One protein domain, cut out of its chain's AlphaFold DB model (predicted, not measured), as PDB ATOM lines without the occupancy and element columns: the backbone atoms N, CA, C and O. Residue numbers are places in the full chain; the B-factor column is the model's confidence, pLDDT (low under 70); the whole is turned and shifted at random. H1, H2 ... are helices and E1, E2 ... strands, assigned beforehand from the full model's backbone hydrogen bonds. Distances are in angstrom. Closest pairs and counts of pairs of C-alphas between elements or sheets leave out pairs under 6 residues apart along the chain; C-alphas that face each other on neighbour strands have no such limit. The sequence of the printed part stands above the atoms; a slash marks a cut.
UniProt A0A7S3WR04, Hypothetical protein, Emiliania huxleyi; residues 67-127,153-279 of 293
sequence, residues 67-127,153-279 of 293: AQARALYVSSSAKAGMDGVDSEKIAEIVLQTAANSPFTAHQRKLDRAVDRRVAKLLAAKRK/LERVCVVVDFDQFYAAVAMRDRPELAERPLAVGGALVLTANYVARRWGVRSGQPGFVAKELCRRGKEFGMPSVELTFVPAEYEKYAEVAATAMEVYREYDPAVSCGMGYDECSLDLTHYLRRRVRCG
ATOM      1  N   ALA A  67     112.895 -54.443  79.657       60.75
ATOM      2  CA  ALA A  67     111.470 -54.164  79.487       60.75
ATOM      3  C   ALA A  67     110.612 -54.918  80.521       60.75
ATOM      4  O   ALA A  67     109.655 -54.358  81.051       60.75
ATOM      5  N   GLN A  68     110.985 -56.154  80.865       63.81
ATOM      6  CA  GLN A  68     110.344 -56.910  81.950       63.81
ATOM      7  C   GLN A  68     110.612 -56.279  83.321       63.81
ATOM      8  O   GLN A  68     109.708 -56.217  84.154       63.81
ATOM      9  N   ALA A  69     111.832 -55.782  83.542       61.19
ATOM     10  CA  ALA A  69     112.212 -55.078  84.762       61.19
ATOM     11  C   ALA A  69     111.379 -53.809  84.954       61.19
ATOM     12  O   ALA A  69     110.805 -53.620  86.020       61.19
ATOM     13  N   ARG A  70     111.219 -52.998  83.903       65.00
ATOM     14  CA  ARG A  70     110.375 -51.790  83.917       65.00
ATOM     15  C   ARG A  70     108.891 -52.066  84.151       65.00
ATOM     16  O   ARG A  70     108.213 -51.248  84.764       65.00
ATOM     17  N   ALA A  71     108.377 -53.186  83.646       61.50
ATOM     18  CA  ALA A  71     106.971 -53.546  83.816       61.50
ATOM     19  C   ALA A  71     106.648 -53.948  85.265       61.50
ATOM     20  O   ALA A  71     105.602 -53.574  85.784       61.50
ATOM     21  N   LEU A  72     107.563 -54.669  85.923       62.69
ATOM     22  CA  LEU A  72     107.381 -55.151  87.297       62.69
ATOM     23  C   LEU A  72     107.809 -54.126  88.346       62.69
ATOM     24  O   LEU A  72     107.182 -54.002  89.396       62.69
ATOM     25  N   TYR A  73     108.880 -53.391  88.058       64.19
ATOM     26  CA  TYR A  73     109.328 -52.256  88.842       64.19
ATOM     27  C   TYR A  73     108.861 -50.980  88.161       64.19
ATOM     28  O   TYR A  73     109.575 -50.359  87.371       64.19
ATOM     29  N   VAL A  74     107.643 -50.565  88.496       58.59
ATOM     30  CA  VAL A  74     107.198 -49.224  88.144       58.59
ATOM     31  C   VAL A  74     107.974 -48.257  89.043       58.59
ATOM     32  O   VAL A  74     107.617 -48.006  90.199       58.59
ATOM     33  N   SER A  75     109.054 -47.688  88.502       56.75
ATOM     34  CA  SER A  75     109.571 -46.396  88.958       56.75
ATOM     35  C   SER A  75     108.519 -45.336  88.622       56.75
ATOM     36  O   SER A  75     108.641 -44.561  87.677       56.75
ATOM     37  N   SER A  76     107.378 -45.404  89.309       49.69
ATOM     38  CA  SER A  76     106.349 -44.388  89.250       49.69
ATOM     39  C   SER A  76     106.969 -43.158  89.888       49.69
ATOM     40  O   SER A  76     107.269 -43.183  91.079       49.69
ATOM     41  N   SER A  77     107.190 -42.151  89.047       52.41
ATOM     42  CA  SER A  77     107.672 -40.804  89.342       52.41
ATOM     43  C   SER A  77     109.122 -40.644  89.815       52.41
ATOM     44  O   SER A  77     109.629 -41.334  90.697       52.41
ATOM     45  N   ALA A  78     109.770 -39.626  89.240       62.66
ATOM     46  CA  ALA A  78     110.913 -38.962  89.843       62.66
ATOM     47  C   ALA A  78     110.495 -38.491  91.246       62.66
ATOM     48  O   ALA A  78     109.732 -37.537  91.392       62.66
ATOM     49  N   LYS A  79     110.910 -39.224  92.282       74.25
ATOM     50  CA  LYS A  79     110.762 -38.781  93.671       74.25
ATOM     51  C   LYS A  79     111.821 -37.706  93.915       74.25
ATOM     52  O   LYS A  79     112.928 -37.816  93.390       74.25
ATOM     53  N   ALA A  80     111.501 -36.691  94.717       81.38
ATOM     54  CA  ALA A  80     112.459 -35.635  95.044       81.38
ATOM     55  C   ALA A  80     113.797 -36.232  95.524       81.38
ATOM     56  O   ALA A  80     113.812 -37.166  96.340       81.38
ATOM     57  N   GLY A  81     114.905 -35.703  95.002       81.38
ATOM     58  CA  GLY A  81     116.264 -36.161  95.304       81.38
ATOM     59  C   GLY A  81     116.666 -37.494  94.664       81.38
ATOM     60  O   GLY A  81     117.568 -38.156  95.174       81.38
ATOM     61  N   MET A  82     116.007 -37.896  93.573       85.50
ATOM     62  CA  MET A  82     116.422 -39.013  92.710       85.50
ATOM     63  C   MET A  82     116.907 -38.541  91.329       85.50
ATOM     64  O   MET A  82     116.918 -39.312  90.369       85.50
ATOM     65  N   ASP A  83     117.296 -37.273  91.214       82.06
ATOM     66  CA  ASP A  83     117.784 -36.705  89.960       82.06
ATOM     67  C   ASP A  83     119.123 -37.340  89.559       82.06
ATOM     68  O   ASP A  83     120.020 -37.512  90.386       82.06
ATOM     69  N   GLY A  84     119.256 -37.709  88.282       80.44
ATOM     70  CA  GLY A  84     120.477 -38.320  87.735       80.44
ATOM     71  C   GLY A  84     120.684 -39.799  88.080       80.44
ATOM     72  O   GLY A  84     121.723 -40.361  87.745       80.44
ATOM     73  N   VAL A  85     119.710 -40.442  88.725       83.50
ATOM     74  CA  VAL A  85     119.772 -41.860  89.089       83.50
ATOM     75  C   VAL A  85     119.495 -42.753  87.869       83.50
ATOM     76  O   VAL A  85     118.494 -42.566  87.171       83.50
ATOM     77  N   ASP A  86     120.341 -43.763  87.630       86.31
ATOM     78  CA  ASP A  86     120.146 -44.742  86.549       86.31
ATOM     79  C   ASP A  86     118.983 -45.697  86.868       86.31
ATOM     80  O   ASP A  86     119.128 -46.786  87.434       86.31
ATOM     81  N   SER A  87     117.785 -45.250  86.496       82.81
ATOM     82  CA  SER A  87     116.541 -45.984  86.714       82.81
ATOM     83  C   SER A  87     116.486 -47.336  85.994       82.81
ATOM     84  O   SER A  87     115.801 -48.240  86.477       82.81
ATOM     85  N   GLU A  88     117.187 -47.500  84.867       84.50
ATOM     86  CA  GLU A  88     117.210 -48.769  84.136       84.50
ATOM     87  C   GLU A  88     118.010 -49.803  84.909       84.50
ATOM     88  O   GLU A  88     117.515 -50.906  85.160       84.50
ATOM     89  N   LYS A  89     119.212 -49.423  85.350       87.62
ATOM     90  CA  LYS A  89     120.075 -50.328  86.097       87.62
ATOM     91  C   LYS A  89     119.482 -50.694  87.450       87.62
ATOM     92  O   LYS A  89     119.527 -51.854  87.853       87.62
ATOM     93  N   ILE A  90     118.853 -49.738  88.131       87.81
ATOM     94  CA  ILE A  90     118.138 -50.013  89.382       87.81
ATOM     95  C   ILE A  90     116.987 -50.986  89.154       87.81
ATOM     96  O   ILE A  90     116.875 -51.959  89.897       87.81
ATOM     97  N   ALA A  91     116.162 -50.784  88.123       87.12
ATOM     98  CA  ALA A  91     115.084 -51.718  87.811       87.12
ATOM     99  C   ALA A  91     115.627 -53.128  87.518       87.12
ATOM    100  O   ALA A  91     115.044 -54.116  87.966       87.12
ATOM    101  N   GLU A  92     116.758 -53.225  86.812       88.19
ATOM    102  CA  GLU A  92     117.446 -54.489  86.543       88.19
ATOM    103  C   GLU A  92     117.863 -55.193  87.841       88.19
ATOM    104  O   GLU A  92     117.543 -56.369  88.031       88.19
ATOM    105  N   ILE A  93     118.525 -54.472  88.752       89.12
ATOM    106  CA  ILE A  93     118.957 -55.008  90.047       89.12
ATOM    107  C   ILE A  93     117.743 -55.460  90.856       89.12
ATOM    108  O   ILE A  93     117.723 -56.588  91.338       89.12
ATOM    109  N   VAL A  94     116.698 -54.632  90.952       88.38
ATOM    110  CA  VAL A  94     115.469 -54.982  91.677       88.38
ATOM    111  C   VAL A  94     114.845 -56.254  91.107       88.38
ATOM    112  O   VAL A  94     114.481 -57.152  91.872       88.38
ATOM    113  N   LEU A  95     114.751 -56.366  89.777       87.38
ATOM    114  CA  LEU A  95     114.219 -57.563  89.140       87.38
ATOM    115  C   LEU A  95     115.092 -58.778  89.454       87.38
ATOM    116  O   LEU A  95     114.543 -59.799  89.845       87.38
ATOM    117  N   GLN A  96     116.417 -58.686  89.327       89.00
ATOM    118  CA  GLN A  96     117.335 -59.788  89.645       89.00
ATOM    119  C   GLN A  96     117.190 -60.241  91.102       89.00
ATOM    120  O   GLN A  96     117.105 -61.437  91.374       89.00
ATOM    121  N   THR A  97     117.092 -59.290  92.030       88.38
ATOM    122  CA  THR A  97     116.969 -59.554  93.466       88.38
ATOM    123  C   THR A  97     115.614 -60.167  93.836       88.38
ATOM    124  O   THR A  97     115.545 -60.992  94.743       88.38
ATOM    125  N   ALA A  98     114.530 -59.806  93.140       86.19
ATOM    126  CA  ALA A  98     113.172 -60.256  93.459       86.19
ATOM    127  C   ALA A  98     112.592 -61.308  92.488       86.19
ATOM    128  O   ALA A  98     111.460 -61.759  92.700       86.19
ATOM    129  N   ALA A  99     113.318 -61.703  91.434       80.44
ATOM    130  CA  ALA A  99     112.797 -62.449  90.276       80.44
ATOM    131  C   ALA A  99     112.022 -63.719  90.648       80.44
ATOM    132  O   ALA A  99     110.952 -63.971  90.096       80.44
ATOM    133  N   ASN A 100     112.546 -64.488  91.602       83.75
ATOM    134  CA  ASN A 100     112.037 -65.816  91.954       83.75
ATOM    135  C   ASN A 100     111.077 -65.806  93.155       83.75
ATOM    136  O   ASN A 100     110.810 -66.851  93.744       83.75
ATOM    137  N   SER A 101     110.558 -64.639  93.547       88.06
ATOM    138  CA  SER A 101     109.650 -64.539  94.691       88.06
ATOM    139  C   SER A 101     108.186 -64.847  94.320       88.06
ATOM    140  O   SER A 101     107.736 -64.511  93.215       88.06
ATOM    141  N   PRO A 102     107.384 -65.399  95.257       89.56
ATOM    142  CA  PRO A 102     105.934 -65.522  95.085       89.56
ATOM    143  C   PRO A 102     105.253 -64.175  94.805       89.56
ATOM    144  O   PRO A 102     104.297 -64.111  94.031       89.56
ATOM    145  N   PHE A 103     105.782 -63.091  95.384       87.50
ATOM    146  CA  PHE A 103     105.324 -61.724  95.137       87.50
ATOM    147  C   PHE A 103     105.481 -61.339  93.662       87.50
ATOM    148  O   PHE A 103     104.512 -60.922  93.032       87.50
ATOM    149  N   THR A 104     106.658 -61.560  93.071       87.38
ATOM    150  CA  THR A 104     106.904 -61.272  91.649       87.38
ATOM    151  C   THR A 104     106.014 -62.117  90.741       87.38
ATOM    152  O   THR A 104     105.467 -61.610  89.759       87.38
ATOM    153  N   ALA A 105     105.801 -63.393  91.069       88.25
ATOM    154  CA  ALA A 105     104.876 -64.246  90.322       88.25
ATOM    155  C   ALA A 105     103.427 -63.719  90.378       88.25
ATOM    156  O   ALA A 105     102.723 -63.725  89.359       88.25
ATOM    157  N   HIS A 106     102.994 -63.225  91.543       89.12
ATOM    158  CA  HIS A 106     101.691 -62.592  91.719       89.12
ATOM    159  C   HIS A 106     101.581 -61.275  90.940       89.12
ATOM    160  O   HIS A 106     100.618 -61.103  90.192       89.12
ATOM    161  N   GLN A 107     102.589 -60.402  91.019       86.62
ATOM    162  CA  GLN A 107     102.615 -59.133  90.290       86.62
ATOM    163  C   GLN A 107     102.511 -59.362  88.776       86.62
ATOM    164  O   GLN A 107     101.630 -58.808  88.127       86.62
ATOM    165  N   ARG A 108     103.266 -60.327  88.232       87.06
ATOM    166  CA  ARG A 108     103.153 -60.745  86.821       87.06
ATOM    167  C   ARG A 108     101.736 -61.193  86.439       87.06
ATOM    168  O   ARG A 108     101.326 -61.046  85.289       87.06
ATOM    169  N   LYS A 109     100.981 -61.804  87.360       89.25
ATOM    170  CA  LYS A 109      99.584 -62.206  87.113       89.25
ATOM    171  C   LYS A 109      98.660 -60.989  87.059       89.25
ATOM    172  O   LYS A 109      97.765 -60.980  86.209       89.25
ATOM    173  N   LEU A 110      98.867 -60.008  87.939       88.75
ATOM    174  CA  LEU A 110      98.130 -58.743  87.944       88.75
ATOM    175  C   LEU A 110      98.404 -57.948  86.667       88.75
ATOM    176  O   LEU A 110      97.450 -57.552  86.002       88.75
ATOM    177  N   ASP A 111      99.667 -57.832  86.260       87.62
ATOM    178  CA  ASP A 111     100.059 -57.123  85.037       87.62
ATOM    179  C   ASP A 111      99.376 -57.739  83.811       87.62
ATOM    180  O   ASP A 111      98.673 -57.051  83.077       87.62
ATOM    181  N   ARG A 112      99.408 -59.074  83.673       89.50
ATOM    182  CA  ARG A 112      98.669 -59.772  82.603       89.50
ATOM    183  C   ARG A 112      97.162 -59.501  82.636       89.50
ATOM    184  O   ARG A 112      96.500 -59.565  81.600       89.50
ATOM    185  N   ALA A 113      96.573 -59.289  83.813       90.69
ATOM    186  CA  ALA A 113      95.157 -58.943  83.926       90.69
ATOM    187  C   ALA A 113      94.887 -57.500  83.479       90.69
ATOM    188  O   ALA A 113      93.893 -57.260  82.785       90.69
ATOM    189  N   VAL A 114      95.784 -56.573  83.817       91.94
ATOM    190  CA  VAL A 114      95.760 -55.189  83.328       91.94
ATOM    191  C   VAL A 114      95.920 -55.163  81.809       91.94
ATOM    192  O   VAL A 114      95.086 -54.555  81.143       91.94
ATOM    193  N   ASP A 115      96.870 -55.907  81.245       91.31
ATOM    194  CA  ASP A 115      97.090 -55.999  79.796       91.31
ATOM    195  C   ASP A 115      95.836 -56.470  79.058       91.31
ATOM    196  O   ASP A 115      95.417 -55.871  78.066       91.31
ATOM    197  N   ARG A 116      95.162 -57.505  79.580       95.25
ATOM    198  CA  ARG A 116      93.881 -57.970  79.024       95.25
ATOM    199  C   ARG A 116      92.811 -56.881  79.068       95.25
ATOM    200  O   ARG A 116      92.050 -56.727  78.111       95.25
ATOM    201  N   ARG A 117      92.738 -56.113  80.161       96.56
ATOM    202  CA  ARG A 117      91.794 -54.995  80.290       96.56
ATOM    203  C   ARG A 117      92.118 -53.883  79.293       96.56
ATOM    204  O   ARG A 117      91.202 -53.393  78.635       96.56
ATOM    205  N   VAL A 118      93.390 -53.522  79.139       95.75
ATOM    206  CA  VAL A 118      93.853 -52.521  78.168       95.75
ATOM    207  C   VAL A 118      93.530 -52.972  76.746       95.75
ATOM    208  O   VAL A 118      92.922 -52.212  75.996       95.75
ATOM    209  N   ALA A 119      93.829 -54.222  76.388       96.50
ATOM    210  CA  ALA A 119      93.499 -54.782  75.080       96.50
ATOM    211  C   ALA A 119      91.989 -54.719  74.793       96.50
ATOM    212  O   ALA A 119      91.581 -54.295  73.711       96.50
ATOM    213  N   LYS A 120      91.147 -55.054  75.783       97.62
ATOM    214  CA  LYS A 120      89.684 -54.929  75.675       97.62
ATOM    215  C   LYS A 120      89.251 -53.480  75.436       97.62
ATOM    216  O   LYS A 120      88.411 -53.236  74.571       97.62
ATOM    217  N   LEU A 121      89.823 -52.522  76.167       97.38
ATOM    218  CA  LEU A 121      89.522 -51.095  76.001       97.38
ATOM    219  C   LEU A 121      89.978 -50.566  74.635       97.38
ATOM    220  O   LEU A 121      89.236 -49.830  73.990       97.38
ATOM    221  N   LEU A 122      91.155 -50.972  74.154       97.12
ATOM    222  CA  LEU A 122      91.654 -50.600  72.829       97.12
ATOM    223  C   LEU A 122      90.789 -51.190  71.710       97.12
ATOM    224  O   LEU A 122      90.478 -50.491  70.746       97.12
ATOM    225  N   ALA A 123      90.351 -52.442  71.851       96.69
ATOM    226  CA  ALA A 123      89.419 -53.064  70.917       96.69
ATOM    227  C   ALA A 123      88.061 -52.344  70.909       96.69
ATOM    228  O   ALA A 123      87.517 -52.086  69.839       96.69
ATOM    229  N   ALA A 124      87.538 -51.965  72.080       95.19
ATOM    230  CA  ALA A 124      86.316 -51.168  72.181       95.19
ATOM    231  C   ALA A 124      86.485 -49.785  71.530       95.19
ATOM    232  O   ALA A 124      85.650 -49.385  70.725       95.19
ATOM    233  N   LYS A 125      87.607 -49.093  71.779       95.31
ATOM    234  CA  LYS A 125      87.929 -47.785  71.181       95.31
ATOM    235  C   LYS A 125      87.923 -47.821  69.648       95.31
ATOM    236  O   LYS A 125      87.457 -46.869  69.022       95.31
ATOM    237  N   ARG A 126      88.425 -48.906  69.044       95.25
ATOM    238  CA  ARG A 126      88.434 -49.094  67.580       95.25
ATOM    239  C   ARG A 126      87.028 -49.199  66.981       95.25
ATOM    240  O   ARG A 126      86.856 -48.818  65.833       95.25
ATOM    241  N   LYS A 127      86.046 -49.689  67.745       95.50
ATOM    242  CA  LYS A 127      84.654 -49.860  67.292       95.50
ATOM    243  C   LYS A 127      83.823 -48.580  67.356       95.50
ATOM    244  O   LYS A 127      82.789 -48.520  66.710       95.50
ATOM    245  N   LEU A 153      89.701 -18.224  90.959       95.69
ATOM    246  CA  LEU A 153      91.132 -17.861  91.005       95.69
ATOM    247  C   LEU A 153      91.474 -16.915  92.164       95.69
ATOM    248  O   LEU A 153      92.617 -16.512  92.339       95.69
ATOM    249  N   GLU A 154      90.484 -16.552  92.972       94.38
ATOM    250  CA  GLU A 154      90.629 -15.616  94.082       94.38
ATOM    251  C   GLU A 154      91.212 -16.242  95.356       94.38
ATOM    252  O   GLU A 154      91.391 -15.527  96.349       94.38
ATOM    253  N   ARG A 155      91.443 -17.563  95.346       94.88
ATOM    254  CA  ARG A 155      91.942 -18.322  96.492       94.88
ATOM    255  C   ARG A 155      93.423 -18.631  96.360       94.88
ATOM    256  O   ARG A 155      93.883 -19.038  95.297       94.88
ATOM    257  N   VAL A 156      94.148 -18.469  97.460       95.31
ATOM    258  CA  VAL A 156      95.564 -18.820  97.570       95.31
ATOM    259  C   VAL A 156      95.676 -20.066  98.433       95.31
ATOM    260  O   VAL A 156      95.712 -19.979  99.659       95.31
ATOM    261  N   CYS A 157      95.704 -21.225  97.782       93.69
ATOM    262  CA  CYS A 157      95.895 -22.509  98.443       93.69
ATOM    263  C   CYS A 157      97.384 -22.869  98.455       93.69
ATOM    264  O   CYS A 157      98.041 -22.796  97.416       93.69
ATOM    265  N   VAL A 158      97.904 -23.281  99.608       94.81
ATOM    266  CA  VAL A 158      99.284 -23.749  99.774       94.81
ATOM    267  C   VAL A 158      99.262 -25.192 100.244       94.81
ATOM    268  O   VAL A 158      98.501 -25.535 101.143       94.81
ATOM    269  N   VAL A 159     100.104 -26.027  99.639       93.69
ATOM    270  CA  VAL A 159     100.370 -27.384 100.118       93.69
ATOM    271  C   VAL A 159     101.755 -27.386 100.743       93.69
ATOM    272  O   VAL A 159     102.718 -26.955 100.110       93.69
ATOM    273  N   VAL A 160     101.828 -27.833 101.989       94.00
ATOM    274  CA  VAL A 160     103.075 -28.064 102.713       94.00
ATOM    275  C   VAL A 160     103.300 -29.569 102.774       94.00
ATOM    276  O   VAL A 160     102.365 -30.309 103.065       94.00
ATOM    277  N   ASP A 161     104.525 -29.994 102.486       93.75
ATOM    278  CA  ASP A 161     104.984 -31.383 102.503       93.75
ATOM    279  C   ASP A 161     106.352 -31.399 103.199       93.75
ATOM    280  O   ASP A 161     107.249 -30.632 102.826       93.75
ATOM    281  N   PHE A 162     106.495 -32.181 104.269       94.69
ATOM    282  CA  PHE A 162     107.753 -32.258 105.003       94.69
ATOM    283  C   PHE A 162     108.769 -33.119 104.263       94.69
ATOM    284  O   PHE A 162     108.613 -34.326 104.070       94.69
ATOM    285  N   ASP A 163     109.913 -32.507 103.976       95.25
ATOM    286  CA  ASP A 163     111.051 -33.188 103.392       95.25
ATOM    287  C   ASP A 163     111.429 -34.438 104.190       95.25
ATOM    288  O   ASP A 163     111.874 -34.358 105.337       95.25
ATOM    289  N   GLN A 164     111.336 -35.605 103.537       94.69
ATOM    290  CA  GLN A 164     111.836 -36.889 104.052       94.69
ATOM    291  C   GLN A 164     111.408 -37.168 105.511       94.69
ATOM    292  O   GLN A 164     112.194 -37.714 106.283       94.69
ATOM    293  N   PHE A 165     110.165 -36.826 105.870       96.62
ATOM    294  CA  PHE A 165     109.707 -36.606 107.246       96.62
ATOM    295  C   PHE A 165     110.258 -37.558 108.321       96.62
ATOM    296  O   PHE A 165     111.008 -37.120 109.191       96.62
ATOM    297  N   TYR A 166     109.963 -38.864 108.269       97.38
ATOM    298  CA  TYR A 166     110.431 -39.775 109.328       97.38
ATOM    299  C   TYR A 166     111.964 -39.870 109.396       97.38
ATOM    300  O   TYR A 166     112.534 -39.973 110.479       97.38
ATOM    301  N   ALA A 167     112.651 -39.807 108.249       97.50
ATOM    302  CA  ALA A 167     114.110 -39.783 108.224       97.50
ATOM    303  C   ALA A 167     114.647 -38.449 108.760       97.50
ATOM    304  O   ALA A 167     115.638 -38.460 109.479       97.50
ATOM    305  N   ALA A 168     113.992 -37.319 108.468       97.50
ATOM    306  CA  ALA A 168     114.353 -36.018 109.032       97.50
ATOM    307  C   ALA A 168     114.236 -36.004 110.561       97.50
ATOM    308  O   ALA A 168     115.154 -35.534 111.227       97.50
ATOM    309  N   VAL A 169     113.167 -36.582 111.124       97.38
ATOM    310  CA  VAL A 169     113.013 -36.724 112.583       97.38
ATOM    311  C   VAL A 169     114.140 -37.582 113.167       97.38
ATOM    312  O   VAL A 169     114.774 -37.181 114.140       97.38
ATOM    313  N   ALA A 170     114.469 -38.713 112.535       96.94
ATOM    314  CA  ALA A 170     115.574 -39.561 112.982       96.94
ATOM    315  C   ALA A 170     116.944 -38.857 112.912       96.94
ATOM    316  O   ALA A 170     117.750 -39.018 113.826       96.94
ATOM    317  N   MET A 171     117.207 -38.076 111.857       97.50
ATOM    318  CA  MET A 171     118.457 -37.318 111.680       97.50
ATOM    319  C   MET A 171     118.558 -36.114 112.624       97.50
ATOM    320  O   MET A 171     119.657 -35.761 113.035       97.50
ATOM    321  N   ARG A 172     117.431 -35.496 112.998       96.75
ATOM    322  CA  ARG A 172     117.397 -34.447 114.029       96.75
ATOM    323  C   ARG A 172     117.865 -34.996 115.376       96.75
ATOM    324  O   ARG A 172     118.666 -34.354 116.047       96.75
ATOM    325  N   ASP A 173     117.361 -36.168 115.754       95.69
ATOM    326  CA  ASP A 173     117.679 -36.803 117.039       95.69
ATOM    327  C   ASP A 173     119.087 -37.429 117.044       95.69
ATOM    328  O   ASP A 173     119.711 -37.542 118.096       95.69
ATOM    329  N   ARG A 174     119.585 -37.837 115.869       96.56
ATOM    330  CA  ARG A 174     120.909 -38.440 115.651       96.56
ATOM    331  C   ARG A 174     121.616 -37.790 114.455       96.56
ATOM    332  O   ARG A 174     121.524 -38.308 113.333       96.56
ATOM    333  N   PRO A 175     122.302 -36.651 114.669       96.12
ATOM    334  CA  PRO A 175     122.928 -35.874 113.597       96.12
ATOM    335  C   PRO A 175     123.933 -36.663 112.747       96.12
ATOM    336  O   PRO A 175     124.078 -36.394 111.556       96.12
ATOM    337  N   GLU A 176     124.580 -37.685 113.310       95.56
ATOM    338  CA  GLU A 176     125.514 -38.572 112.610       95.56
ATOM    339  C   GLU A 176     124.871 -39.381 111.466       95.56
ATOM    340  O   GLU A 176     125.575 -39.925 110.610       95.56
ATOM    341  N   LEU A 177     123.535 -39.462 111.424       95.25
ATOM    342  CA  LEU A 177     122.790 -40.132 110.357       95.25
ATOM    343  C   LEU A 177     122.588 -39.255 109.112       95.25
ATOM    344  O   LEU A 177     122.220 -39.785 108.063       95.25
ATOM    345  N   ALA A 178     122.822 -37.941 109.197       94.25
ATOM    346  CA  ALA A 178     122.537 -37.004 108.109       94.25
ATOM    347  C   ALA A 178     123.379 -37.256 106.848       94.25
ATOM    348  O   ALA A 178     122.894 -37.101 105.727       94.25
ATOM    349  N   GLU A 179     124.625 -37.693 107.028       93.50
ATOM    350  CA  GLU A 179     125.581 -37.916 105.935       93.50
ATOM    351  C   GLU A 179     125.590 -39.359 105.416       93.50
ATOM    352  O   GLU A 179     126.320 -39.692 104.481       93.50
ATOM    353  N   ARG A 180     124.780 -40.242 106.009       94.88
ATOM    354  CA  ARG A 180     124.760 -41.672 105.689       94.88
ATOM    355  C   ARG A 180     123.482 -42.053 104.945       94.88
ATOM    356  O   ARG A 180     122.431 -41.468 105.202       94.88
ATOM    357  N   PRO A 181     123.516 -43.051 104.045       97.06
ATOM    358  CA  PRO A 181     122.295 -43.637 103.508       97.06
ATOM    359  C   PRO A 181     121.434 -44.184 104.653       97.06
ATOM    360  O   PRO A 181     121.845 -45.106 105.362       97.06
ATOM    361  N   LEU A 182     120.242 -43.614 104.823       97.94
ATOM    362  CA  LEU A 182     119.306 -43.939 105.894       97.94
ATOM    363  C   LEU A 182     117.933 -44.302 105.323       97.94
ATOM    364  O   LEU A 182     117.383 -43.596 104.473       97.94
ATOM    365  N   ALA A 183     117.343 -45.360 105.869       98.00
ATOM    366  CA  ALA A 183     115.949 -45.727 105.680       98.00
ATOM    367  C   ALA A 183     115.251 -45.923 107.033       98.00
ATOM    368  O   ALA A 183     115.806 -46.513 107.958       98.00
ATOM    369  N   VAL A 184     114.006 -45.464 107.137       98.06
ATOM    370  CA  VAL A 184     113.125 -45.776 108.269       98.06
ATOM    371  C   VAL A 184     112.254 -46.971 107.900       98.06
ATOM    372  O   VAL A 184     111.676 -47.009 106.810       98.06
ATOM    373  N   GLY A 185     112.141 -47.934 108.809       96.31
ATOM    374  CA  GLY A 185     111.354 -49.150 108.637       96.31
ATOM    375  C   GLY A 185     112.175 -50.399 108.935       96.31
ATOM    376  O   GLY A 185     112.957 -50.439 109.880       96.31
ATOM    377  N   GLY A 186     111.994 -51.435 108.121       93.69
ATOM    378  CA  GLY A 186     112.689 -52.709 108.304       93.69
ATOM    379  C   GLY A 186     112.488 -53.614 107.102       93.69
ATOM    380  O   GLY A 186     113.162 -53.462 106.087       93.69
ATOM    381  N   ALA A 187     111.520 -54.530 107.183       93.62
ATOM    382  CA  ALA A 187     111.144 -55.377 106.047       93.62
ATOM    383  C   ALA A 187     110.646 -54.556 104.841       93.62
ATOM    384  O   ALA A 187     110.897 -54.928 103.695       93.62
ATOM    385  N   LEU A 188     109.997 -53.422 105.108       95.44
ATOM    386  CA  LEU A 188     109.574 -52.429 104.127       95.44
ATOM    387  C   LEU A 188     110.190 -51.073 104.486       95.44
ATOM    388  O   LEU A 188     110.251 -50.708 105.661       95.44
ATOM    389  N   VAL A 189     110.636 -50.333 103.475       96.69
ATOM    390  CA  VAL A 189     111.091 -48.948 103.615       96.69
ATOM    391  C   VAL A 189     109.864 -48.042 103.696       96.69
ATOM    392  O   VAL A 189     109.094 -47.954 102.739       96.69
ATOM    393  N   LEU A 190     109.685 -47.350 104.820       96.06
ATOM    394  CA  LEU A 190     108.624 -46.353 104.998       96.06
ATOM    395  C   LEU A 190     109.040 -45.021 104.372       96.06
ATOM    396  O   LEU A 190     108.320 -44.440 103.562       96.06
ATOM    397  N   THR A 191     110.255 -44.572 104.679       96.25
ATOM    398  CA  THR A 191     110.888 -43.428 104.022       96.25
ATOM    399  C   THR A 191     112.395 -43.611 103.970       96.25
ATOM    400  O   THR A 191     112.963 -44.409 104.714       96.25
ATOM    401  N   ALA A 192     113.039 -42.868 103.082       96.62
ATOM    402  CA  ALA A 192     114.484 -42.852 102.925       96.62
ATOM    403  C   ALA A 192     114.968 -41.411 102.834       96.62
ATOM    404  O   ALA A 192     114.282 -40.565 102.234       96.62
ATOM    405  N   ASN A 193     116.139 -41.152 103.416       97.25
ATOM    406  CA  ASN A 193     116.746 -39.837 103.334       97.25
ATOM    407  C   ASN A 193     117.245 -39.543 101.911       97.25
ATOM    408  O   ASN A 193     117.435 -40.449 101.094       97.25
ATOM    409  N   TYR A 194     117.468 -38.269 101.603       95.56
ATOM    410  CA  TYR A 194     117.938 -37.846 100.283       95.56
ATOM    411  C   TYR A 194     119.282 -38.472  99.895       95.56
ATOM    412  O   TYR A 194     119.517 -38.712  98.714       95.56
ATOM    413  N   VAL A 195     120.138 -38.806 100.868       95.50
ATOM    414  CA  VAL A 195     121.384 -39.539 100.613       95.50
ATOM    415  C   VAL A 195     121.077 -40.923 100.036       95.50
ATOM    416  O   VAL A 195     121.525 -41.224  98.937       95.50
ATOM    417  N   ALA A 196     120.253 -41.737 100.702       96.19
ATOM    418  CA  ALA A 196     119.893 -43.080 100.240       96.19
ATOM    419  C   ALA A 196     119.120 -43.080  98.910       96.19
ATOM    420  O   ALA A 196     119.267 -44.007  98.110       96.19
ATOM    421  N   ARG A 197     118.337 -42.029  98.634       94.44
ATOM    422  CA  ARG A 197     117.601 -41.878  97.366       94.44
ATOM    423  C   ARG A 197     118.515 -41.849  96.138       94.44
ATOM    424  O   ARG A 197     118.108 -42.349  95.090       94.44
ATOM    425  N   ARG A 198     119.769 -41.399  96.277       92.12
ATOM    426  CA  ARG A 198     120.787 -41.457  95.205       92.12
ATOM    427  C   ARG A 198     121.128 -42.885  94.769       92.12
ATOM    428  O   ARG A 198     121.560 -43.088  93.642       92.12
ATOM    429  N   TRP A 199     120.899 -43.878  95.630       93.12
ATOM    430  CA  TRP A 199     121.059 -45.300  95.301       93.12
ATOM    431  C   TRP A 199     119.781 -45.954  94.767       93.12
ATOM    432  O   TRP A 199     119.751 -47.165  94.574       93.12
ATOM    433  N   GLY A 200     118.701 -45.199  94.559       91.75
ATOM    434  CA  GLY A 200     117.417 -45.775  94.161       91.75
ATOM    435  C   GLY A 200     116.517 -46.187  95.326       91.75
ATOM    436  O   GLY A 200     115.426 -46.705  95.096       91.75
ATOM    437  N   VAL A 201     116.938 -45.981  96.580       94.19
ATOM    438  CA  VAL A 201     116.144 -46.379  97.752       94.19
ATOM    439  C   VAL A 201     114.934 -45.456  97.910       94.19
ATOM    440  O   VAL A 201     115.072 -44.238  97.995       94.19
ATOM    441  N   ARG A 202     113.732 -46.037  97.994       92.25
ATOM    442  CA  ARG A 202     112.462 -45.299  98.090       92.25
ATOM    443  C   ARG A 202     111.455 -45.979  99.018       92.25
ATOM    444  O   ARG A 202     111.543 -47.174  99.284       92.25
ATOM    445  N   SER A 203     110.469 -45.203  99.468       92.50
ATOM    446  CA  SER A 203     109.296 -45.698 100.199       92.50
ATOM    447  C   SER A 203     108.566 -46.800  99.425       92.50
ATOM    448  O   SER A 203     108.470 -46.736  98.199       92.50
ATOM    449  N   GLY A 204     108.032 -47.790 100.140       91.00
ATOM    450  CA  GLY A 204     107.329 -48.943  99.567       91.00
ATOM    451  C   GLY A 204     108.252 -50.027  99.002       91.00
ATOM    452  O   GLY A 204     107.772 -51.063  98.547       91.00
ATOM    453  N   GLN A 205     109.571 -49.827  99.043       91.44
ATOM    454  CA  GLN A 205     110.537 -50.828  98.605       91.44
ATOM    455  C   GLN A 205     110.826 -51.844  99.721       91.44
ATOM    456  O   GLN A 205     110.965 -51.446 100.881       91.44
ATOM    457  N   PRO A 206     110.977 -53.145  99.416       93.94
ATOM    458  CA  PRO A 206     111.439 -54.113 100.403       93.94
ATOM    459  C   PRO A 206     112.841 -53.766 100.917       93.94
ATOM    460  O   PRO A 206     113.734 -53.409 100.143       93.94
ATOM    461  N   GLY A 207     113.064 -53.917 102.220       95.19
ATOM    462  CA  GLY A 207     114.322 -53.542 102.862       95.19
ATOM    463  C   GLY A 207     115.528 -54.313 102.328       95.19
ATOM    464  O   GLY A 207     116.587 -53.727 102.126       95.19
ATOM    465  N   PHE A 208     115.367 -55.604 102.011       94.81
ATOM    466  CA  PHE A 208     116.445 -56.410 101.424       94.81
ATOM    467  C   PHE A 208     116.852 -55.915 100.028       94.81
ATOM    468  O   PHE A 208     118.037 -55.878  99.715       94.81
ATOM    469  N   VAL A 209     115.887 -55.461  99.222       94.38
ATOM    470  CA  VAL A 209     116.148 -54.857  97.908       94.38
ATOM    471  C   VAL A 209     116.877 -53.525  98.080       94.38
ATOM    472  O   VAL A 209     117.851 -53.266  97.386       94.38
ATOM    473  N   ALA A 210     116.452 -52.692  99.033       95.62
ATOM    474  CA  ALA A 210     117.120 -51.424  99.331       95.62
ATOM    475  C   ALA A 210     118.584 -51.604  99.763       95.62
ATOM    476  O   ALA A 210     119.456 -50.893  99.267       95.62
ATOM    477  N   LYS A 211     118.870 -52.589 100.625       96.69
ATOM    478  CA  LYS A 211     120.250 -52.943 100.999       96.69
ATOM    479  C   LYS A 211     121.067 -53.379  99.786       96.69
ATOM    480  O   LYS A 211     122.212 -52.960  99.636       96.69
ATOM    481  N   GLU A 212     120.471 -54.189  98.917       95.81
ATOM    482  CA  GLU A 212     121.152 -54.710  97.736       95.81
ATOM    483  C   GLU A 212     121.493 -53.612  96.720       95.81
ATOM    484  O   GLU A 212     122.593 -53.624  96.170       95.81
ATOM    485  N   LEU A 213     120.620 -52.614  96.539       94.94
ATOM    486  CA  LEU A 213     120.927 -51.427  95.731       94.94
ATOM    487  C   LEU A 213     122.148 -50.671  96.268       94.94
ATOM    488  O   LEU A 213     123.066 -50.360  95.511       94.94
ATOM    489  N   CYS A 214     122.203 -50.417  97.577       95.88
ATOM    490  CA  CYS A 214     123.345 -49.743  98.198       95.88
ATOM    491  C   CYS A 214     124.649 -50.553  98.075       95.88
ATOM    492  O   CYS A 214     125.703 -49.990  97.769       95.88
ATOM    493  N   ARG A 215     124.578 -51.883  98.217       96.75
ATOM    494  CA  ARG A 215     125.728 -52.788  98.046       96.75
ATOM    495  C   ARG A 215     126.243 -52.795  96.602       96.75
ATOM    496  O   ARG A 215     127.456 -52.745  96.380       96.75
ATOM    497  N   ARG A 216     125.329 -52.822  95.626       95.00
ATOM    498  CA  ARG A 216     125.611 -52.850  94.178       95.00
ATOM    499  C   ARG A 216     125.778 -51.463  93.548       95.00
ATOM    500  O   ARG A 216     125.859 -51.375  92.329       95.00
ATOM    501  N   GLY A 217     125.919 -50.404  94.353       92.25
ATOM    502  CA  GLY A 217     126.055 -49.015  93.889       92.25
ATOM    503  C   GLY A 217     127.023 -48.806  92.719       92.25
ATOM    504  O   GLY A 217     126.738 -48.022  91.814       92.25
ATOM    505  N   LYS A 218     128.135 -49.557  92.696       92.88
ATOM    506  CA  LYS A 218     129.176 -49.457  91.656       92.88
ATOM    507  C   LYS A 218     128.651 -49.704  90.245       92.88
ATOM    508  O   LYS A 218     129.218 -49.181  89.294       92.88
ATOM    509  N   GLU A 219     127.580 -50.477  90.104       90.31
ATOM    510  CA  GLU A 219     126.989 -50.807  88.806       90.31
ATOM    511  C   GLU A 219     126.277 -49.632  88.137       90.31
ATOM    512  O   GLU A 219     126.045 -49.681  86.934       90.31
ATOM    513  N   PHE A 220     125.956 -48.588  88.900       87.31
ATOM    514  CA  PHE A 220     125.315 -47.367  88.415       87.31
ATOM    515  C   PHE A 220     126.061 -46.107  88.887       87.31
ATOM    516  O   PHE A 220     125.466 -45.056  89.107       87.31
ATOM    517  N   GLY A 221     127.386 -46.210  89.053       86.88
ATOM    518  CA  GLY A 221     128.261 -45.057  89.295       86.88
ATOM    519  C   GLY A 221     128.297 -44.529  90.734       86.88
ATOM    520  O   GLY A 221     128.896 -43.484  90.975       86.88
ATOM    521  N   MET A 222     127.713 -45.242  91.700       91.06
ATOM    522  CA  MET A 222     127.763 -44.892  93.127       91.06
ATOM    523  C   MET A 222     128.746 -45.796  93.898       91.06
ATOM    524  O   MET A 222     129.032 -46.911  93.467       91.06
ATOM    525  N   PRO A 223     129.292 -45.399  95.062       94.06
ATOM    526  CA  PRO A 223     130.091 -46.311  95.866       94.06
ATOM    527  C   PRO A 223     129.213 -47.402  96.495       94.06
ATOM    528  O   PRO A 223     128.020 -47.210  96.742       94.06
ATOM    529  N   SER A 224     129.820 -48.557  96.768       96.12
ATOM    530  CA  SER A 224     129.196 -49.607  97.578       96.12
ATOM    531  C   SER A 224     129.167 -49.157  99.034       96.12
ATOM    532  O   SER A 224     130.221 -48.912  99.619       96.12
ATOM    533  N   VAL A 225     127.972 -49.054  99.606       96.19
ATOM    534  CA  VAL A 225     127.753 -48.538 100.964       96.19
ATOM    535  C   VAL A 225     126.772 -49.417 101.729       96.19
ATOM    536  O   VAL A 225     125.952 -50.122 101.137       96.19
ATOM    537  N   GLU A 226     126.842 -49.360 103.054       96.12
ATOM    538  CA  GLU A 226     125.843 -49.973 103.923       96.12
ATOM    539  C   GLU A 226     124.645 -49.031 104.109       96.12
ATOM    540  O   GLU A 226     124.807 -47.835 104.362       96.12
ATOM    541  N   LEU A 227     123.430 -49.572 103.981       97.50
ATOM    542  CA  LEU A 227     122.192 -48.842 104.249       97.50
ATOM    543  C   LEU A 227     121.825 -48.957 105.731       97.50
ATOM    544  O   LEU A 227     121.523 -50.051 106.215       97.50
ATOM    545  N   THR A 228     121.782 -47.821 106.422       97.56
ATOM    546  CA  THR A 228     121.377 -47.759 107.829       97.56
ATOM    547  C   THR A 228     119.857 -47.838 107.934       97.56
ATOM    548  O   THR A 228     119.152 -47.072 107.278       97.56
ATOM    549  N   PHE A 229     119.345 -48.743 108.770       97.75
ATOM    550  CA  PHE A 229     117.921 -48.817 109.095       97.75
ATOM    551  C   PHE A 229     117.648 -48.280 110.492       97.75
ATOM    552  O   PHE A 229     118.353 -48.613 111.443       97.75
ATOM    553  N   VAL A 230     116.583 -47.494 110.610       97.19
ATOM    554  CA  VAL A 230     116.058 -46.991 111.879       97.19
ATOM    555  C   VAL A 230     114.606 -47.454 112.046       97.19
ATOM    556  O   VAL A 230     113.839 -47.379 111.080       97.19
ATOM    557  N   PRO A 231     114.205 -47.951 113.232       96.56
ATOM    558  CA  PRO A 231     112.813 -48.310 113.495       96.56
ATOM    559  C   PRO A 231     111.891 -47.086 113.421       96.56
ATOM    560  O   PRO A 231     112.323 -45.951 113.599       96.56
ATOM    561  N   ALA A 232     110.609 -47.315 113.142       96.25
ATOM    562  CA  ALA A 232     109.621 -46.243 113.136       96.25
ATOM    563  C   ALA A 232     109.219 -45.859 114.569       96.25
ATOM    564  O   ALA A 232     108.868 -46.736 115.353       96.25
ATOM    565  N   GLU A 233     109.226 -44.562 114.876       95.69
ATOM    566  CA  GLU A 233     108.832 -43.997 116.174       95.69
ATOM    567  C   GLU A 233     107.596 -43.096 115.978       95.69
ATOM    568  O   GLU A 233     107.711 -41.878 115.838       95.69
ATOM    569  N   TYR A 234     106.407 -43.705 115.883       95.25
ATOM    570  CA  TYR A 234     105.176 -43.017 115.459       95.25
ATOM    571  C   TYR A 234     104.712 -41.925 116.424       95.25
ATOM    572  O   TYR A 234     104.192 -40.904 115.979       95.25
ATOM    573  N   GLU A 235     104.939 -42.114 117.720       96.06
ATOM    574  CA  GLU A 235     104.607 -41.147 118.763       96.06
ATOM    575  C   GLU A 235     105.350 -39.825 118.523       96.06
ATOM    576  O   GLU A 235     104.734 -38.763 118.482       96.06
ATOM    577  N   LYS A 236     106.652 -39.893 118.217       95.69
ATOM    578  CA  LYS A 236     107.457 -38.708 117.884       95.69
ATOM    579  C   LYS A 236     106.979 -38.018 116.612       95.69
ATOM    580  O   LYS A 236     107.017 -36.793 116.513       95.69
ATOM    581  N   TYR A 237     106.558 -38.793 115.614       96.19
ATOM    582  CA  TYR A 237     106.042 -38.237 114.363       96.19
ATOM    583  C   TYR A 237     104.743 -37.463 114.606       96.19
ATOM    584  O   TYR A 237     104.590 -36.359 114.087       96.19
ATOM    585  N   ALA A 238     103.855 -37.994 115.450       95.12
ATOM    586  CA  ALA A 238     102.631 -37.313 115.852       95.12
ATOM    587  C   ALA A 238     102.917 -36.017 116.633       95.12
ATOM    588  O   ALA A 238     102.297 -34.994 116.353       95.12
ATOM    589  N   GLU A 239     103.890 -36.020 117.549       95.56
ATOM    590  CA  GLU A 239     104.313 -34.820 118.293       95.56
ATOM    591  C   GLU A 239     104.874 -33.720 117.378       95.56
ATOM    592  O   GLU A 239     104.528 -32.539 117.509       95.56
ATOM    593  N   VAL A 240     105.719 -34.092 116.411       95.88
ATOM    594  CA  VAL A 240     106.275 -33.134 115.443       95.88
ATOM    595  C   VAL A 240     105.171 -32.576 114.541       95.88
ATOM    596  O   VAL A 240     105.128 -31.370 114.301       95.88
ATOM    597  N   ALA A 241     104.247 -33.424 114.083       94.56
ATOM    598  CA  ALA A 241     103.101 -32.998 113.284       94.56
ATOM    599  C   ALA A 241     102.154 -32.076 114.071       94.56
ATOM    600  O   ALA A 241     101.648 -31.097 113.523       94.56
ATOM    601  N   ALA A 242     101.951 -32.334 115.367       94.06
ATOM    602  CA  ALA A 242     101.165 -31.466 116.241       94.06
ATOM    603  C   ALA A 242     101.803 -30.075 116.374       94.06
ATOM    604  O   ALA A 242     101.112 -29.071 116.202       94.06
ATOM    605  N   THR A 243     103.125 -30.020 116.566       94.88
ATOM    606  CA  THR A 243     103.887 -28.759 116.573       94.88
ATOM    607  C   THR A 243     103.731 -28.000 115.247       94.88
ATOM    608  O   THR A 243     103.504 -26.793 115.234       94.88
ATOM    609  N   ALA A 244     103.798 -28.694 114.107       94.00
ATOM    610  CA  ALA A 244     103.584 -28.078 112.795       94.00
ATOM    611  C   ALA A 244     102.157 -27.522 112.641       94.00
ATOM    612  O   ALA A 244     101.960 -26.418 112.136       94.00
ATOM    613  N   MET A 245     101.161 -28.259 113.138       93.88
ATOM    614  CA  MET A 245      99.760 -27.845 113.136       93.88
ATOM    615  C   MET A 245      99.497 -26.582 113.952       93.88
ATOM    616  O   MET A 245      98.628 -25.795 113.582       93.88
ATOM    617  N   GLU A 246     100.214 -26.365 115.055       94.56
ATOM    618  CA  GLU A 246     100.134 -25.110 115.813       94.56
ATOM    619  C   GLU A 246     100.527 -23.916 114.942       94.56
ATOM    620  O   GLU A 246      99.769 -22.951 114.860       94.56
ATOM    621  N   VAL A 247     101.629 -24.041 114.196       95.06
ATOM    622  CA  VAL A 247     102.075 -23.014 113.246       95.06
ATOM    623  C   VAL A 247     101.054 -22.826 112.125       95.06
ATOM    624  O   VAL A 247     100.692 -21.697 111.802       95.06
ATOM    625  N   TYR A 248     100.537 -23.909 111.538       95.44
ATOM    626  CA  TYR A 248      99.565 -23.821 110.441       95.44
ATOM    627  C   TYR A 248      98.290 -23.070 110.832       95.44
ATOM    628  O   TYR A 248      97.780 -22.281 110.032       95.44
ATOM    629  N   ARG A 249      97.810 -23.243 112.071       95.00
ATOM    630  CA  ARG A 249      96.607 -22.564 112.580       95.00
ATOM    631  C   ARG A 249      96.753 -21.044 112.676       95.00
ATOM    632  O   ARG A 249      95.741 -20.344 112.639       95.00
ATOM    633  N   GLU A 250      97.973 -20.512 112.751       94.44
ATOM    634  CA  GLU A 250      98.207 -19.062 112.697       94.44
ATOM    635  C   GLU A 250      97.864 -18.468 111.318       94.44
ATOM    636  O   GLU A 250      97.425 -17.314 111.201       94.44
ATOM    637  N   TYR A 251      98.044 -19.269 110.265       95.12
ATOM    638  CA  TYR A 251      97.810 -18.884 108.879       95.12
ATOM    639  C   TYR A 251      96.395 -19.232 108.413       95.12
ATOM    640  O   TYR A 251      95.728 -18.400 107.793       95.12
ATOM    641  N   ASP A 252      95.923 -20.428 108.747       95.75
ATOM    642  CA  ASP A 252      94.585 -20.913 108.434       95.75
ATOM    643  C   ASP A 252      93.965 -21.561 109.684       95.75
ATOM    644  O   ASP A 252      94.238 -22.723 109.983       95.75
ATOM    645  N   PRO A 253      93.114 -20.838 110.435       93.62
ATOM    646  CA  PRO A 253      92.485 -21.373 111.643       93.62
ATOM    647  C   PRO A 253      91.575 -22.583 111.398       93.62
ATOM    648  O   PRO A 253      91.284 -23.318 112.340       93.62
ATOM    649  N   ALA A 254      91.100 -22.776 110.163       91.94
ATOM    650  CA  ALA A 254      90.239 -23.890 109.778       91.94
ATOM    651  C   ALA A 254      91.033 -25.077 109.204       91.94
ATOM    652  O   ALA A 254      90.426 -26.043 108.735       91.94
ATOM    653  N   VAL A 255      92.371 -25.016 109.234       91.81
ATOM    654  CA  VAL A 255      93.232 -26.071 108.703       91.81
ATOM    655  C   VAL A 255      92.949 -27.410 109.381       91.81
ATOM    656  O   VAL A 255      92.908 -27.538 110.606       91.81
ATOM    657  N   SER A 256      92.800 -28.435 108.549       82.00
ATOM    658  CA  SER A 256      92.763 -29.832 108.958       82.00
ATOM    659  C   SER A 256      93.635 -30.615 107.989       82.00
ATOM    660  O   SER A 256      93.281 -30.754 106.818       82.00
ATOM    661  N   CYS A 257      94.776 -31.120 108.457       82.56
ATOM    662  CA  CYS A 257      95.597 -32.009 107.639       82.56
ATOM    663  C   CYS A 257      94.909 -33.375 107.486       82.56
ATOM    664  O   CYS A 257      94.166 -33.812 108.368       82.56
ATOM    665  N   GLY A 258      95.095 -33.997 106.320       72.88
ATOM    666  CA  GLY A 258      94.459 -35.257 105.935       72.88
ATOM    667  C   GLY A 258      95.216 -36.502 106.414       72.88
ATOM    668  O   GLY A 258      95.707 -36.559 107.532       72.88
ATOM    669  N   MET A 259      95.284 -37.519 105.547       65.75
ATOM    670  CA  MET A 259      95.699 -38.915 105.807       65.75
ATOM    671  C   MET A 259      97.197 -39.135 106.151       65.75
ATOM    672  O   MET A 259      97.703 -40.240 105.948       65.75
ATOM    673  N   GLY A 260      97.918 -38.129 106.650       81.12
ATOM    674  CA  GLY A 260      99.357 -38.207 106.927       81.12
ATOM    675  C   GLY A 260      99.823 -37.214 107.992       81.12
ATOM    676  O   GLY A 260      99.064 -36.354 108.432       81.12
ATOM    677  N   TYR A 261     101.077 -37.357 108.419       90.69
ATOM    678  CA  TYR A 261     101.699 -36.476 109.416       90.69
ATOM    679  C   TYR A 261     102.451 -35.292 108.787       90.69
ATOM    680  O   TYR A 261     102.692 -34.291 109.456       90.69
ATOM    681  N   ASP A 262     102.850 -35.426 107.525       93.31
ATOM    682  CA  ASP A 262     103.788 -34.557 106.815       93.31
ATOM    683  C   ASP A 262     103.157 -33.660 105.751       93.31
ATOM    684  O   ASP A 262     103.767 -32.661 105.377       93.31
ATOM    685  N   GLU A 263     101.945 -33.973 105.290       93.56
ATOM    686  CA  GLU A 263     101.277 -33.243 104.210       93.56
ATOM    687  C   GLU A 263     100.039 -32.482 104.700       93.56
ATOM    688  O   GLU A 263      99.146 -33.036 105.350       93.56
ATOM    689  N   CYS A 264      99.943 -31.202 104.334       93.81
ATOM    690  CA  CYS A 264      98.810 -30.362 104.694       93.81
ATOM    691  C   CYS A 264      98.455 -29.333 103.622       93.81
ATOM    692  O   CYS A 264      99.330 -28.730 103.008       93.81
ATOM    693  N   SER A 265      97.158 -29.090 103.424       93.56
ATOM    694  CA  SER A 265      96.646 -28.034 102.542       93.56
ATOM    695  C   SER A 265      96.057 -26.895 103.369       93.56
ATOM    696  O   SER A 265      95.206 -27.137 104.219       93.56
ATOM    697  N   LEU A 266      96.494 -25.665 103.103       94.75
ATOM    698  CA  LEU A 266      96.079 -24.448 103.801       94.75
ATOM    699  C   LEU A 266      95.440 -23.460 102.818       94.75
ATOM    700  O   LEU A 266      95.926 -23.297 101.694       94.75
ATOM    701  N   ASP A 267      94.401 -22.743 103.250       95.25
ATOM    702  CA  ASP A 267      93.818 -21.617 102.511       95.25
ATOM    703  C   ASP A 267      94.310 -20.277 103.091       95.25
ATOM    704  O   ASP A 267      93.772 -19.726 104.054       95.25
ATOM    705  N   LEU A 268      95.345 -19.705 102.471       95.94
ATOM    706  CA  LEU A 268      95.977 -18.460 102.921       95.94
ATOM    707  C   LEU A 268      95.238 -17.195 102.470       95.94
ATOM    708  O   LEU A 268      95.690 -16.077 102.743       95.94
ATOM    709  N   THR A 269      94.103 -17.330 101.780       94.88
ATOM    710  CA  THR A 269      93.389 -16.203 101.164       94.88
ATOM    711  C   THR A 269      93.055 -15.114 102.178       94.88
ATOM    712  O   THR A 269      93.288 -13.925 101.934       94.88
ATOM    713  N   HIS A 270      92.506 -15.501 103.331       93.38
ATOM    714  CA  HIS A 270      92.112 -14.549 104.366       93.38
ATOM    715  C   HIS A 270      93.331 -13.921 105.054       93.38
ATOM    716  O   HIS A 270      93.383 -12.699 105.236       93.38
ATOM    717  N   TYR A 271      94.334 -14.739 105.377       94.19
ATOM    718  CA  TYR A 271      95.577 -14.291 105.997       94.19
ATOM    719  C   TYR A 271      96.287 -13.222 105.156       94.19
ATOM    720  O   TYR A 271      96.616 -12.148 105.666       94.19
ATOM    721  N   LEU A 272      96.448 -13.465 103.851       93.69
ATOM    722  CA  LEU A 272      97.109 -12.531 102.940       93.69
ATOM    723  C   LEU A 272      96.328 -11.221 102.788       93.69
ATOM    724  O   LEU A 272      96.921 -10.143 102.861       93.69
ATOM    725  N   ARG A 273      94.994 -11.284 102.659       91.81
ATOM    726  CA  ARG A 273      94.143 -10.079 102.597       91.81
ATOM    727  C   ARG A 273      94.289  -9.212 103.845       91.81
ATOM    728  O   ARG A 273      94.385  -7.991 103.725       91.81
ATOM    729  N   ARG A 274      94.326  -9.827 105.030       90.38
ATOM    730  CA  ARG A 274      94.545  -9.119 106.299       90.38
ATOM    731  C   ARG A 274      95.936  -8.485 106.344       90.38
ATOM    732  O   ARG A 274      96.044  -7.301 106.643       90.38
ATOM    733  N   ARG A 275      96.988  -9.234 105.994       88.38
ATOM    734  CA  ARG A 275      98.381  -8.758 106.054       88.38
ATOM    735  C   ARG A 275      98.632  -7.552 105.145       88.38
ATOM    736  O   ARG A 275      99.259  -6.591 105.583       88.38
ATOM    737  N   VAL A 276      98.096  -7.575 103.921       83.94
ATOM    738  CA  VAL A 276      98.200  -6.453 102.970       83.94
ATOM    739  C   VAL A 276      97.429  -5.226 103.469       83.94
ATOM    740  O   VAL A 276      97.964  -4.122 103.441       83.94
ATOM    741  N   ARG A 277      96.200  -5.400 103.982       77.25
ATOM    742  CA  ARG A 277      95.379  -4.283 104.495       77.25
ATOM    743  C   ARG A 277      95.962  -3.624 105.742       77.25
ATOM    744  O   ARG A 277      95.867  -2.412 105.888       77.25
ATOM    745  N   CYS A 278      96.549  -4.407 106.644       69.94
ATOM    746  CA  CYS A 278      97.097  -3.892 107.897       69.94
ATOM    747  C   CYS A 278      98.466  -3.210 107.734       69.94
ATOM    748  O   CYS A 278      98.964  -2.648 108.707       69.94
ATOM    749  N   GLY A 279      99.071  -3.227 106.536       58.91
ATOM    750  CA  GLY A 279     100.368  -2.592 106.287       58.91
ATOM    751  C   GLY A 279     101.465  -3.128 107.206       58.91
ATOM    752  O   GLY A 279     102.263  -2.346 107.720       58.91
TER     753      GLY A 279
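What this domain is: This is residues 67 to 127 and 153 to 279 of the 293 residues of the protein "Hypothetical protein" of Emiliania huxleyi (UniProt A0A7S3WR04). A small three-stranded sheet, E3 E2 E4, has H4 on one face and H6 on the other, and a helical end and a strand-and-helix end extend from this middle. At the helical end H2 packs on H6, H1 on H2, and the long H3 meets H1 near its own beginning, with residues 112 to 127 sticking out as a bare arm; at the other end H8 packs on the two-stranded sheet E1 E5, and residues 273 to 279, mostly of H9, stick out. The printed part has 188 residues with nine named helices and five named strands, in the order H1 H2 H3 E1 H4 E2 E3 H5 H6 H7 E4 H8 E5 H9, and its class is mostly helix. The sheet E3 E2 E4 is mixed and E1 E5 antiparallel. The whole is loose, with a radius of gyration of the C-alphas of 21.1 A, and flat, spanning 63 by 59 by 30 A.

Where its parts are: H1, residues 67 to 72, begins at C-alpha 67 (111.470, -54.164, 79.487). H2 is residues 87 to 98, 16.1 A long, and H3 residues 102 to 127, 38.3 A, ending at (84.654, -49.860, 67.292). Then come E1, residues 157 to 161, H4, 165 to 173, E2, 182 to 185, E3, 189 to 192, H5, 194 to 197, H6, 207 to 215, H7, 217 to 220, and E4, 228 to 230. H8, residues 234 to 251, is 26.1 A long; E5, 263 to 267, and H9, 269 to 277, follow, and C-alpha 277 is at (95.379, -4.283, 104.495).

How they stand to each other: E2 and E3 form a hairpin, with N 184 and O 191 2.8 A apart, and E2 runs parallel to E4, with N 183 and O 228 at 2.9 A. H4 is on this sheet at a height of 9.2 A, and H6 is on the opposite face at 10.2 A. H5 only grazes the sheet. H6 touches H2 at a steep tilt of 54 degrees, closest at the C-alphas of Val 94 and Val 209, 6.3 A. H2 touches H1 at Ala 91 and Ala 69, whose C-alphas are 5.4 A apart, and only just touches H7, with 3 pairs of C-alphas within 8 A, by its residues 89 to 90 alone. H3 touches H1 with residues 104 to 111 alone, about perpendicular at 75 degrees, closest at the C-alphas of Leu 72 and Gln 107, 6.9 A. E1 and E5 are antiparallel, with N 160 and O 264 2.8 A apart. The closest C-alphas of H8 and E5 are those of Tyr 248 and Leu 266, 7.5 A. H8 and H9 are close but not clearly touching, closest at the C-alphas of Tyr 251 and Tyr 271, 5.9 A. Every O i to N i+4 pair is within hydrogen-bond range in H1, H2, H4, H6 and H9, against 21 of 22 in H3 and 12 of 14 in H8; H5 and H7 are too short for such a pair.

The domain as a whole: The C-alphas farthest apart, those of Asn 100 and Gly 279, are 65.9 A apart. Residues 128 to 152 are cut out, and C-alphas 127 and 153 are 40.4 A apart. The links H1 to H2 and H8 to E5 are long. The mean pLDDT of the printed part is 90.0; residues 67 to 78, 259 and 278 to 279 are under 70.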